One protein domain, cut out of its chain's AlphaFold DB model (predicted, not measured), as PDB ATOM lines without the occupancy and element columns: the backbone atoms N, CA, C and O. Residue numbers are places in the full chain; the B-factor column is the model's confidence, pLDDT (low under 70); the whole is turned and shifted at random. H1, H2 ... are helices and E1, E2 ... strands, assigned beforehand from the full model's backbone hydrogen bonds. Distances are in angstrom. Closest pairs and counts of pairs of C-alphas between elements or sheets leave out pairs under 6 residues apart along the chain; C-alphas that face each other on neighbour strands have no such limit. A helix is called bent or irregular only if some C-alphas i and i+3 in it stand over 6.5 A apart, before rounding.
ATOM      1  N   GLU A   7     -37.753  15.336  22.169       85.25
ATOM      2  CA  GLU A   7     -36.527  16.020  21.746       85.25
ATOM      3  C   GLU A   7     -36.528  16.350  20.245       85.25
ATOM      4  O   GLU A   7     -36.273  17.487  19.863       85.25
ATOM      5  N   ALA A   8     -36.902  15.394  19.385       86.81
ATOM      6  CA  ALA A   8     -36.969  15.633  17.944       86.81
ATOM      7  C   ALA A   8     -38.023  16.692  17.575       86.81
ATOM      8  O   ALA A   8     -37.784  17.503  16.685       86.81
ATOM      9  N   ALA A   9     -39.166  16.710  18.267       87.19
ATOM     10  CA  ALA A   9     -40.210  17.709  18.046       87.19
ATOM     11  C   ALA A   9     -39.794  19.112  18.523       87.19
ATOM     12  O   ALA A   9     -40.138  20.099  17.876       87.19
ATOM     13  N   ILE A  10     -39.054  19.203  19.635       88.25
ATOM     14  CA  ILE A  10     -38.474  20.461  20.123       88.25
ATOM     15  C   ILE A  10     -37.467  20.992  19.105       88.25
ATOM     16  O   ILE A  10     -37.600  22.141  18.691       88.25
ATOM     17  N   HIS A  11     -36.523  20.153  18.662       87.38
ATOM     18  CA  HIS A  11     -35.540  20.529  17.645       87.38
ATOM     19  C   HIS A  11     -36.215  21.027  16.367       87.38
ATOM     20  O   HIS A  11     -35.916  22.123  15.915       87.38
ATOM     21  N   GLU A  12     -37.186  20.288  15.828       87.94
ATOM     22  CA  GLU A  12     -37.886  20.689  14.603       87.94
ATOM     23  C   GLU A  12     -38.620  22.034  14.752       87.94
ATOM     24  O   GLU A  12     -38.531  22.898  13.876       87.94
ATOM     25  N   LEU A  13     -39.337  22.237  15.862       86.44
ATOM     26  CA  LEU A  13     -40.095  23.467  16.096       86.44
ATOM     27  C   LEU A  13     -39.181  24.675  16.340       86.44
ATOM     28  O   LEU A  13     -39.462  25.767  15.842       86.44
ATOM     29  N   MET A  14     -38.092  24.483  17.086       87.25
ATOM     30  CA  MET A  14     -37.110  25.529  17.362       87.25
ATOM     31  C   MET A  14     -36.296  25.875  16.116       87.25
ATOM     32  O   MET A  14     -36.140  27.059  15.832       87.25
ATOM     33  N   ASP A  15     -35.874  24.895  15.313       87.94
ATOM     34  CA  ASP A  15     -35.178  25.126  14.038       87.94
ATOM     35  C   ASP A  15     -36.035  25.942  13.062       87.94
ATOM     36  O   ASP A  15     -35.540  26.851  12.390       87.94
ATOM     37  N   LEU A  16     -37.342  25.661  13.004       87.19
ATOM     38  CA  LEU A  16     -38.272  26.378  12.129       87.19
ATOM     39  C   LEU A  16     -38.387  27.870  12.481       87.19
ATOM     40  O   LEU A  16     -38.596  28.700  11.595       87.19
ATOM     41  N   ALA A  17     -38.280  28.210  13.766       87.88
ATOM     42  CA  ALA A  17     -38.587  29.539  14.289       87.88
ATOM     43  C   ALA A  17     -37.402  30.236  14.978       87.88
ATOM     44  O   ALA A  17     -37.599  31.299  15.568       87.88
ATOM     45  N   TRP A  18     -36.190  29.679  14.887       87.44
ATOM     46  CA  TRP A  18     -35.038  30.042  15.719       87.44
ATOM     47  C   TRP A  18     -34.794  31.546  15.817       87.44
ATOM     48  O   TRP A  18     -34.762  32.097  16.912       87.44
ATOM     49  N   ASN A  19     -34.691  32.230  14.673       88.56
ATOM     50  CA  ASN A  19     -34.407  33.666  14.650       88.56
ATOM     51  C   ASN A  19     -35.495  34.479  15.369       88.56
ATOM     52  O   ASN A  19     -35.185  35.418  16.087       88.56
ATOM     53  N   VAL A  20     -36.763  34.085  15.226       91.19
ATOM     54  CA  VAL A  20     -37.889  34.788  15.860       91.19
ATOM     55  C   VAL A  20     -37.927  34.509  17.360       91.19
ATOM     56  O   VAL A  20     -38.209  35.411  18.139       91.19
ATOM     57  N   VAL A  21     -37.623  33.277  17.778       90.50
ATOM     58  CA  VAL A  21     -37.509  32.929  19.201       90.50
ATOM     59  C   VAL A  21     -36.356  33.692  19.849       90.50
ATOM     60  O   VAL A  21     -36.525  34.235  20.935       90.50
ATOM     61  N   TYR A  22     -35.210  33.773  19.172       89.88
ATOM     62  CA  TYR A  22     -34.058  34.534  19.640       89.88
ATOM     63  C   TYR A  22     -34.397  36.020  19.808       89.88
ATOM     64  O   TYR A  22     -34.166  36.580  20.878       89.88
ATOM     65  N   ASP A  23     -34.991  36.644  18.785       91.06
ATOM     66  CA  ASP A  23     -35.410  38.047  18.839       91.06
ATOM     67  C   ASP A  23     -36.415  38.281  19.975       91.06
ATOM     68  O   ASP A  23     -36.266  39.220  20.753       91.06
ATOM     69  N   LEU A  24     -37.389  37.384  20.136       91.75
ATOM     70  CA  LEU A  24     -38.385  37.444  21.203       91.75
ATOM     71  C   LEU A  24     -37.757  37.340  22.601       91.75
ATOM     72  O   LEU A  24     -38.106  38.108  23.496       91.75
ATOM     73  N   LEU A  25     -36.832  36.404  22.808       91.19
ATOM     74  CA  LEU A  25     -36.125  36.269  24.082       91.19
ATOM     75  C   LEU A  25     -35.245  37.488  24.360       91.19
ATOM     76  O   LEU A  25     -35.181  37.940  25.502       91.19
ATOM     77  N   ASN A  26     -34.624  38.065  23.330       90.94
ATOM     78  CA  ASN A  26     -33.866  39.305  23.445       90.94
ATOM     79  C   ASN A  26     -34.767  40.484  23.846       90.94
ATOM     80  O   ASN A  26     -34.445  41.231  24.764       90.94
ATOM     81  N   GLU A  27     -35.928  40.629  23.202       91.62
ATOM     82  CA  GLU A  27     -36.919  41.668  23.517       91.62
ATOM     83  C   GLU A  27     -37.465  41.553  24.945       91.62
ATOM     84  O   GLU A  27     -37.829  42.559  25.561       91.62
ATOM     85  N   ARG A  28     -37.532  40.328  25.472       89.62
ATOM     86  CA  ARG A  28     -37.995  40.030  26.829       89.62
ATOM     87  C   ARG A  28     -36.888  40.061  27.886       89.62
ATOM     88  O   ARG A  28     -37.217  39.889  29.056       89.62
ATOM     89  N   ASP A  29     -35.637  40.316  27.496       90.31
ATOM     90  CA  ASP A  29     -34.453  40.265  28.371       90.31
ATOM     91  C   ASP A  29     -34.267  38.880  29.035       90.31
ATOM     92  O   ASP A  29     -33.962  38.753  30.217       90.31
ATOM     93  N   LEU A  30     -34.515  37.817  28.258       89.81
ATOM     94  CA  LEU A  30     -34.519  36.415  28.697       89.81
ATOM     95  C   LEU A  30     -33.393  35.570  28.084       89.81
ATOM     96  O   LEU A  30     -33.361  34.363  28.295       89.81
ATOM     97  N   LEU A  31     -32.485  36.169  27.308       84.75
ATOM     98  CA  LEU A  31     -31.380  35.430  26.688       84.75
ATOM     99  C   LEU A  31     -30.290  35.003  27.677       84.75
ATOM    100  O   LEU A  31     -29.500  34.134  27.329       84.75
ATOM    101  N   GLY A  32     -30.216  35.600  28.872       79.44
ATOM    102  CA  GLY A  32     -29.170  35.279  29.847       79.44
ATOM    103  C   GLY A  32     -27.763  35.344  29.234       79.44
ATOM    104  O   GLY A  32     -27.395  36.352  28.627       79.44
ATOM    105  N   ASP A  33     -27.003  34.250  29.366       75.75
ATOM    106  CA  ASP A  33     -25.656  34.073  28.794       75.75
ATOM    107  C   ASP A  33     -25.659  33.506  27.351       75.75
ATOM    108  O   ASP A  33     -24.599  33.320  26.746       75.75
ATOM    109  N   GLY A  34     -26.835  33.236  26.778       71.19
ATOM    110  CA  GLY A  34     -27.022  32.637  25.458       71.19
ATOM    111  C   GLY A  34     -28.225  31.690  25.414       71.19
ATOM    112  O   GLY A  34     -28.782  31.329  26.442       71.19
ATOM    113  N   LEU A  35     -28.618  31.276  24.207       72.50
ATOM    114  CA  LEU A  35     -29.702  30.316  23.991       72.50
ATOM    115  C   LEU A  35     -29.153  29.070  23.299       72.50
ATOM    116  O   LEU A  35     -28.564  29.192  22.222       72.50
ATOM    117  N   PHE A  36     -29.401  27.890  23.864       71.31
ATOM    118  CA  PHE A  36     -29.132  26.611  23.208       71.31
ATOM    119  C   PHE A  36     -30.422  25.796  23.113       71.31
ATOM    120  O   PHE A  36     -31.153  25.643  24.090       71.31
ATOM    121  N   VAL A  37     -30.733  25.271  21.924       66.75
ATOM    122  CA  VAL A  37     -31.966  24.489  21.717       66.75
ATOM    123  C   VAL A  37     -31.955  23.236  22.598       66.75
ATOM    124  O   VAL A  37     -32.985  22.836  23.132       66.75
ATOM    125  N   GLU A  38     -30.776  22.661  22.811       70.38
ATOM    126  CA  GLU A  38     -30.534  21.470  23.621       70.38
ATOM    127  C   GLU A  38     -30.857  21.673  25.112       70.38
ATOM    128  O   GLU A  38     -31.025  20.701  25.846       70.38
ATOM    129  N   GLU A  39     -30.969  22.922  25.573       80.19
ATOM    130  CA  GLU A  39     -31.384  23.245  26.941       80.19
ATOM    131  C   GLU A  39     -32.903  23.145  27.129       80.19
ATOM    132  O   GLU A  39     -33.387  23.103  28.265       80.19
ATOM    133  N   TYR A  40     -33.680  23.079  26.045       81.69
ATOM    134  CA  TYR A  40     -35.121  22.877  26.123       81.69
ATOM    135  C   TYR A  40     -35.450  21.419  26.429       81.69
ATOM    136  O   TYR A  40     -35.174  20.495  25.669       81.69
ATOM    137  N   THR A  41     -36.101  21.223  27.568       84.69
ATOM    138  CA  THR A  41     -36.327  19.896  28.149       84.69
ATOM    139  C   THR A  41     -37.735  19.360  27.932       84.69
ATOM    140  O   THR A  41     -37.982  18.178  28.178       84.69
ATOM    141  N   GLY A  42     -38.680  20.203  27.510       89.44
ATOM    142  CA  GLY A  42     -40.079  19.804  27.456       89.44
ATOM    143  C   GLY A  42     -40.928  20.590  26.474       89.44
ATOM    144  O   GLY A  42     -40.661  21.747  26.140       89.44
ATOM    145  N   ILE A  43     -41.983  19.914  26.026       91.38
ATOM    146  CA  ILE A  43     -43.027  20.458  25.170       91.38
ATOM    147  C   ILE A  43     -44.389  20.086  25.752       91.38
ATOM    148  O   ILE A  43     -44.625  18.939  26.136       91.38
ATOM    149  N   HIS A  44     -45.295  21.054  25.804       91.06
ATOM    150  CA  HIS A  44     -46.682  20.845  26.188       91.06
ATOM    151  C   HIS A  44     -47.590  21.453  25.126       91.06
ATOM    152  O   HIS A  44     -47.531  22.655  24.878       91.06
ATOM    153  N   SER A  45     -48.427  20.635  24.493       90.94
ATOM    154  CA  SER A  45     -49.317  21.085  23.421       90.94
ATOM    155  C   SER A  45     -50.768  20.752  23.717       90.94
ATOM    156  O   SER A  45     -51.089  19.639  24.130       90.94
ATOM    157  N   TRP A  46     -51.650  21.693  23.398       93.25
ATOM    158  CA  TRP A  46     -53.095  21.529  23.480       93.25
ATOM    159  C   TRP A  46     -53.782  22.265  22.325       93.25
ATOM    160  O   TRP A  46     -53.155  22.988  21.545       93.25
ATOM    161  N   VAL A  47     -55.081  22.023  22.165       93.62
ATOM    162  CA  VAL A  47     -55.897  22.626  21.107       93.62
ATOM    163  C   VAL A  47     -57.077  23.327  21.752       93.62
ATOM    164  O   VAL A  47     -57.785  22.726  22.558       93.62
ATOM    165  N   GLU A  48     -57.326  24.569  21.351       90.94
ATOM    166  CA  GLU A  48     -58.544  25.295  21.700       90.94
ATOM    167  C   GLU A  48     -59.215  25.803  20.424       90.94
ATOM    168  O   GLU A  48     -58.664  26.612  19.675       90.94
ATOM    169  N   GLY A  49     -60.423  25.304  20.152       91.31
ATOM    170  CA  GLY A  49     -61.109  25.583  18.894       91.31
ATOM    171  C   GLY A  49     -60.316  25.059  17.694       91.31
ATOM    172  O   GLY A  49     -60.138  23.851  17.551       91.31
ATOM    173  N   LEU A  50     -59.870  25.972  16.825       91.69
ATOM    174  CA  LEU A  50     -59.059  25.667  15.636       91.69
ATOM    175  C   LEU A  50     -57.571  25.997  15.817       91.69
ATOM    176  O   LEU A  50     -56.800  25.806  14.882       91.69
ATOM    177  N   THR A  51     -57.177  26.486  16.992       92.06
ATOM    178  CA  THR A  51     -55.827  26.979  17.259       92.06
ATOM    179  C   THR A  51     -55.050  25.962  18.083       92.06
ATOM    180  O   THR A  51     -55.532  25.477  19.113       92.06
ATOM    181  N   ARG A  52     -53.834  25.636  17.639       93.25
ATOM    182  CA  ARG A  52     -52.896  24.809  18.400       93.25
ATOM    183  C   ARG A  52     -51.972  25.703  19.215       93.25
ATOM    184  O   ARG A  52     -51.248  26.521  18.651       93.25
ATOM    185  N   TYR A  53     -51.942  25.462  20.516       93.50
ATOM    186  CA  TYR A  53     -50.984  26.071  21.426       93.50
ATOM    187  C   TYR A  53     -49.910  25.054  21.778       93.50
ATOM    188  O   TYR A  53     -50.196  23.876  22.007       93.50
ATOM    189  N   THR A  54     -48.671  25.519  21.816       93.81
ATOM    190  CA  THR A  54     -47.521  24.710  22.194       93.81
ATOM    191  C   THR A  54     -46.603  25.545  23.062       93.81
ATOM    192  O   THR A  54     -46.121  26.580  22.626       93.81
ATOM    193  N   VAL A  55     -46.326  25.089  24.274       93.06
ATOM    194  CA  VAL A  55     -45.265  25.636  25.115       93.06
ATOM    195  C   VAL A  55     -44.032  24.767  24.944       93.06
ATOM    196  O   VAL A  55     -44.108  23.555  25.127       93.06
ATOM    197  N   VAL A  56     -42.905  25.390  24.621       92.12
ATOM    198  CA  VAL A  56     -41.576  24.771  24.646       92.12
ATOM    199  C   VAL A  56     -40.807  25.422  25.786       92.12
ATOM    200  O   VAL A  56     -40.764  26.649  25.863       92.12
ATOM    201  N   HIS A  57     -40.244  24.637  26.703       91.81
ATOM    202  CA  HIS A  57     -39.588  25.192  27.889       91.81
ATOM    203  C   HIS A  57     -38.263  24.502  28.236       91.81
ATOM    204  O   HIS A  57     -38.079  23.298  28.027       91.81
ATOM    205  N   SER A  58     -37.344  25.297  28.774       89.62
ATOM    206  CA  SER A  58     -36.112  24.863  29.427       89.62
ATOM    207  C   SER A  58     -36.287  24.929  30.949       89.62
ATOM    208  O   SER A  58     -37.411  25.037  31.453       89.62
ATOM    209  N   GLY A  59     -35.181  24.846  31.692       86.31
ATOM    210  CA  GLY A  59     -35.165  25.159  33.123       86.31
ATOM    211  C   GLY A  59     -35.292  26.656  33.436       86.31
ATOM    212  O   GLY A  59     -35.607  27.000  34.573       86.31
ATOM    213  N   GLU A  60     -35.074  27.532  32.452       88.81
ATOM    214  CA  GLU A  60     -34.957  28.983  32.661       88.81
ATOM    215  C   GLU A  60     -36.030  29.790  31.937       88.81
ATOM    216  O   GLU A  60     -36.485  30.808  32.458       88.81
ATOM    217  N   VAL A  61     -36.476  29.338  30.762       91.69
ATOM    218  CA  VAL A  61     -37.439  30.063  29.925       91.69
ATOM    219  C   VAL A  61     -38.539  29.148  29.400       91.69
ATOM    220  O   VAL A  61     -38.351  27.946  29.211       91.69
ATOM    221  N   ALA A  62     -39.699  29.731  29.124       93.44
ATOM    222  CA  ALA A  62     -40.788  29.100  28.394       93.44
ATOM    223  C   ALA A  62     -41.201  29.988  27.224       93.44
ATOM    224  O   ALA A  62     -41.361  31.195  27.385       93.44
ATOM    225  N   VAL A  63     -41.415  29.377  26.063       93.38
ATOM    226  CA  VAL A  63     -41.845  30.043  24.833       93.38
ATOM    227  C   VAL A  63     -43.188  29.464  24.415       93.38
ATOM    228  O   VAL A  63     -43.335  28.248  24.275       93.38
ATOM    229  N   LEU A  64     -44.170  30.337  24.211       94.44
ATOM    230  CA  LEU A  64     -45.474  29.981  23.679       94.44
ATOM    231  C   LEU A  64     -45.471  30.111  22.161       94.44
ATOM    232  O   LEU A  64     -45.138  31.156  21.603       94.44
ATOM    233  N   PHE A  65     -45.939  29.058  21.511       93.56
ATOM    234  CA  PHE A  65     -46.201  28.986  20.090       93.56
ATOM    235  C   PHE A  65     -47.700  28.861  19.837       93.56
ATOM    236  O   PHE A  65     -48.384  28.051  20.466       93.56
ATOM    237  N   VAL A  66     -48.186  29.621  18.862       93.44
ATOM    238  CA  VAL A  66     -49.547  29.552  18.327       93.44
ATOM    239  C   VAL A  66     -49.446  29.158  16.864       93.44
ATOM    240  O   VAL A  66     -48.809  29.854  16.076       93.44
ATOM    241  N   ASP A  67     -50.020  28.011  16.505       90.88
ATOM    242  CA  ASP A  67     -49.966  27.455  15.148       90.88
ATOM    243  C   ASP A  67     -48.542  27.475  14.559       90.88
ATOM    244  O   ASP A  67     -48.331  27.882  13.419       90.88
ATOM    245  N   THR A  68     -47.555  27.039  15.357       88.00
ATOM    246  CA  THR A  68     -46.098  27.003  15.067       88.00
ATOM    247  C   THR A  68     -45.357  28.342  15.071       88.00
ATOM    248  O   THR A  68     -44.143  28.359  14.893       88.00
ATOM    249  N   ARG A  69     -46.034  29.465  15.329       91.06
ATOM    250  CA  ARG A  69     -45.381  30.776  15.450       91.06
ATOM    251  C   ARG A  69     -45.103  31.104  16.911       91.06
ATOM    252  O   ARG A  69     -46.055  31.066  17.688       91.06
ATOM    253  N   PRO A  70     -43.866  31.450  17.300       91.88
ATOM    254  CA  PRO A  70     -43.603  31.947  18.643       91.88
ATOM    255  C   PRO A  70     -44.308  33.296  18.809       91.88
ATOM    256  O   PRO A  70     -44.193  34.174  17.953       91.88
ATOM    257  N   VAL A  71     -45.084  33.434  19.880       93.44
ATOM    258  CA  VAL A  71     -45.885  34.637  20.153       93.44
ATOM    259  C   VAL A  71     -45.464  35.343  21.427       93.44
ATOM    260  O   VAL A  71     -45.617  36.558  21.514       93.44
ATOM    261  N   ASP A  72     -44.955  34.603  22.413       94.06
ATOM    262  CA  ASP A  72     -44.431  35.202  23.631       94.06
ATOM    263  C   ASP A  72     -43.468  34.276  24.378       94.06
ATOM    264  O   ASP A  72     -43.489  33.060  24.187       94.06
ATOM    265  N   ALA A  73     -42.627  34.862  25.227       93.69
ATOM    266  CA  ALA A  73     -41.696  34.144  26.079       93.69
ATOM    267  C   ALA A  73     -41.654  34.747  27.486       93.69
ATOM    268  O   ALA A  73     -41.782  35.959  27.670       93.69
ATOM    269  N   ILE A  74     -41.466  33.882  28.477       93.56
ATOM    270  CA  ILE A  74     -41.383  34.233  29.896       93.56
ATOM    271  C   ILE A  74     -40.242  33.467  30.562       93.56
ATOM    272  O   ILE A  74     -39.822  32.416  30.073       93.56
ATOM    273  N   ALA A  75     -39.790  33.949  31.718       92.31
ATOM    274  CA  ALA A  75     -39.004  33.118  32.625       92.31
ATOM    275  C   ALA A  75     -39.829  31.887  33.037       92.31
ATOM    276  O   ALA A  75     -41.029  32.000  33.313       92.31
ATOM    277  N   PHE A  76     -39.197  30.716  33.058       90.75
ATOM    278  CA  PHE A  76     -39.863  29.458  33.355       90.75
ATOM    279  C   PHE A  76     -40.410  29.464  34.784       90.75
ATOM    280  O   PHE A  76     -39.718  29.791  35.748       90.75
ATOM    281  N   GLN A  77     -41.677  29.079  34.915       88.38
ATOM    282  CA  GLN A  77     -42.364  28.940  36.193       88.38
ATOM    283  C   GLN A  77     -42.853  27.503  36.310       88.38
ATOM    284  O   GLN A  77     -43.545  27.014  35.421       88.38
ATOM    285  N   HIS A  78     -42.514  26.820  37.404       84.81
ATOM    286  CA  HIS A  78     -42.868  25.408  37.579       84.81
ATOM    287  C   HIS A  78     -44.389  25.174  37.551       84.81
ATOM    288  O   HIS A  78     -44.854  24.176  36.999       84.81
ATOM    289  N   ASP A  79     -45.158  26.140  38.062       88.38
ATOM    290  CA  ASP A  79     -46.625  26.110  38.093       88.38
ATOM    291  C   ASP A  79     -47.256  26.081  36.687       88.38
ATOM    292  O   ASP A  79     -48.391  25.630  36.530       88.38
ATOM    293  N   LEU A  80     -46.511  26.480  35.646       87.81
ATOM    294  CA  LEU A  80     -46.957  26.452  34.251       87.81
ATOM    295  C   LEU A  80     -47.340  25.041  33.785       87.81
ATOM    296  O   LEU A  80     -48.295  24.882  33.030       87.81
ATOM    297  N   LEU A  81     -46.611  24.011  34.231       81.88
ATOM    298  CA  LEU A  81     -46.792  22.633  33.755       81.88
ATOM    299  C   LEU A  81     -48.056  21.956  34.299       81.88
ATOM    300  O   LEU A  81     -48.496  20.949  33.746       81.88
ATOM    301  N   GLY A  82     -48.617  22.484  35.387       85.25
ATOM    302  CA  GLY A  82     -49.828  21.969  36.028       85.25
ATOM    303  C   GLY A  82     -51.027  22.906  35.923       85.25
ATOM    304  O   GLY A  82     -52.056  22.625  36.533       85.25
ATOM    305  N   ALA A  83     -50.896  24.024  35.207       87.94
ATOM    306  CA  ALA A  83     -51.952  25.016  35.105       87.94
ATOM    307  C   ALA A  83     -53.112  24.523  34.230       87.94
ATOM    308  O   ALA A  83     -52.897  23.974  33.151       87.94
ATOM    309  N   ASP A  84     -54.343  24.811  34.658       88.44
ATOM    310  CA  ASP A  84     -55.545  24.562  33.849       88.44
ATOM    311  C   ASP A  84     -55.577  25.433  32.578       88.44
ATOM    312  O   ASP A  84     -56.157  25.041  31.568       88.44
ATOM    313  N   ASP A  85     -54.945  26.614  32.629       89.38
ATOM    314  CA  ASP A  85     -54.835  27.556  31.510       89.38
ATOM    315  C   ASP A  85     -53.389  28.089  31.349       89.38
ATOM    316  O   ASP A  85     -53.080  29.201  31.796       89.38
ATOM    317  N   PRO A  86     -52.467  27.323  30.728       89.94
ATOM    318  CA  PRO A  86     -51.053  27.702  30.621       89.94
ATOM    319  C   PRO A  86     -50.798  28.961  29.781       89.94
ATOM    320  O   PRO A  86     -49.849  29.694  30.048       89.94
ATOM    321  N   LYS A  87     -51.644  29.266  28.784       90.69
ATOM    322  CA  LYS A  87     -51.488  30.484  27.960       90.69
ATOM    323  C   LYS A  87     -51.690  31.772  28.766       90.69
ATOM    324  O   LYS A  87     -51.187  32.808  28.349       90.69
ATOM    325  N   SER A  88     -52.386  31.721  29.906       91.75
ATOM    326  CA  SER A  88     -52.631  32.896  30.757       91.75
ATOM    327  C   SER A  88     -51.353  33.498  31.359       91.75
ATOM    328  O   SER A  88     -51.340  34.675  31.713       91.75
ATOM    329  N   TYR A  89     -50.268  32.719  31.417       92.44
ATOM    330  CA  TYR A  89     -48.944  33.186  31.836       92.44
ATOM    331  C   TYR A  89     -48.264  34.069  30.783       92.44
ATOM    332  O   TYR A  89     -47.323  34.797  31.100       92.44
TER     333      TYR A  89
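AT A GLANCE: This is residues 7 to 89 of the 94 residues of an uncharacterized protein of Pseudarthrobacter phenanthrenivorans (UniProt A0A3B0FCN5). A twisted sheet of four strands has one face covered by the sharply bent helix H1, whose arms H1a and H1b make an L; the short H2 and H3 graze the sheet, apart from H1's arms. The 83 printed residues hold three named helices and four strands, in the order H1, E1, E2, E3, E4, H2, H3, class mixed. The sheet E1 E2 E3 E4 is a meander, each strand the antiparallel neighbour of the one before, and with H1a and H1b on one face it makes two layers. The whole is compact, with a radius of gyration of the C-alphas of 11.8 A and spans of 36 by 25 by 23 A.

HOW THE PARTS SIT: Start at E1, residues 42 to 48, and E2, residues 51 to 57, a hairpin with N 44 and O 55 at 2.8 A. E3, residues 61 to 66, follows, with N 56 and O 63 at 2.9 A; then E4, residues 69 to 75, with N 64 and O 72 at 2.8 A. H1, residues 7 to 27, was assigned as one helix by its hydrogen bonds but is bent: C-alphas 16 and 19 are 8.6 A apart, and H1a, residues 7 to 16, and H1b, residues 19 to 27, are about perpendicular at 85 degrees. H1a runs across the strands at a height over the sheet of 9.7 A; its closest C-alphas to E1 are Ile 10 and Ile 43, 6.8 A. H1b is over E4 at a height over the sheet of 8.8 A, closest at C-alphas Val 21 and Pro 70, 6.2 A. H2, residues 78 to 82, and H3, residues 86 to 89, only graze the sheet. In H1a and H1b every O i to N i+4 pair is within hydrogen-bond range; H2 has 0 of 1, but 2 of 2 O i to N i+3 pairs, and H3 is too short for an O i to N i+4 pair.

IN THESE COORDINATES: Find C-alpha 42 at (-40.079, 19.804, 27.456); E1 runs 20.1 A from there, E2 19.5 A, E3 16.8 A and E4 18.5 A. H1a begins at C-alpha 7, (-36.527, 16.020, 21.746), and spans 14.2 A; H1b spans 12.2 A. H3 ends at C-alpha 89, (-48.944, 33.186, 31.836).

THE WHOLE: The C-alphas farthest apart are Asp 33 and Gly 49, 37.8 A. The printed part has no cut; the link H1 to E1 is long, residues 28 to 41. Residue 37 is under pLDDT 70.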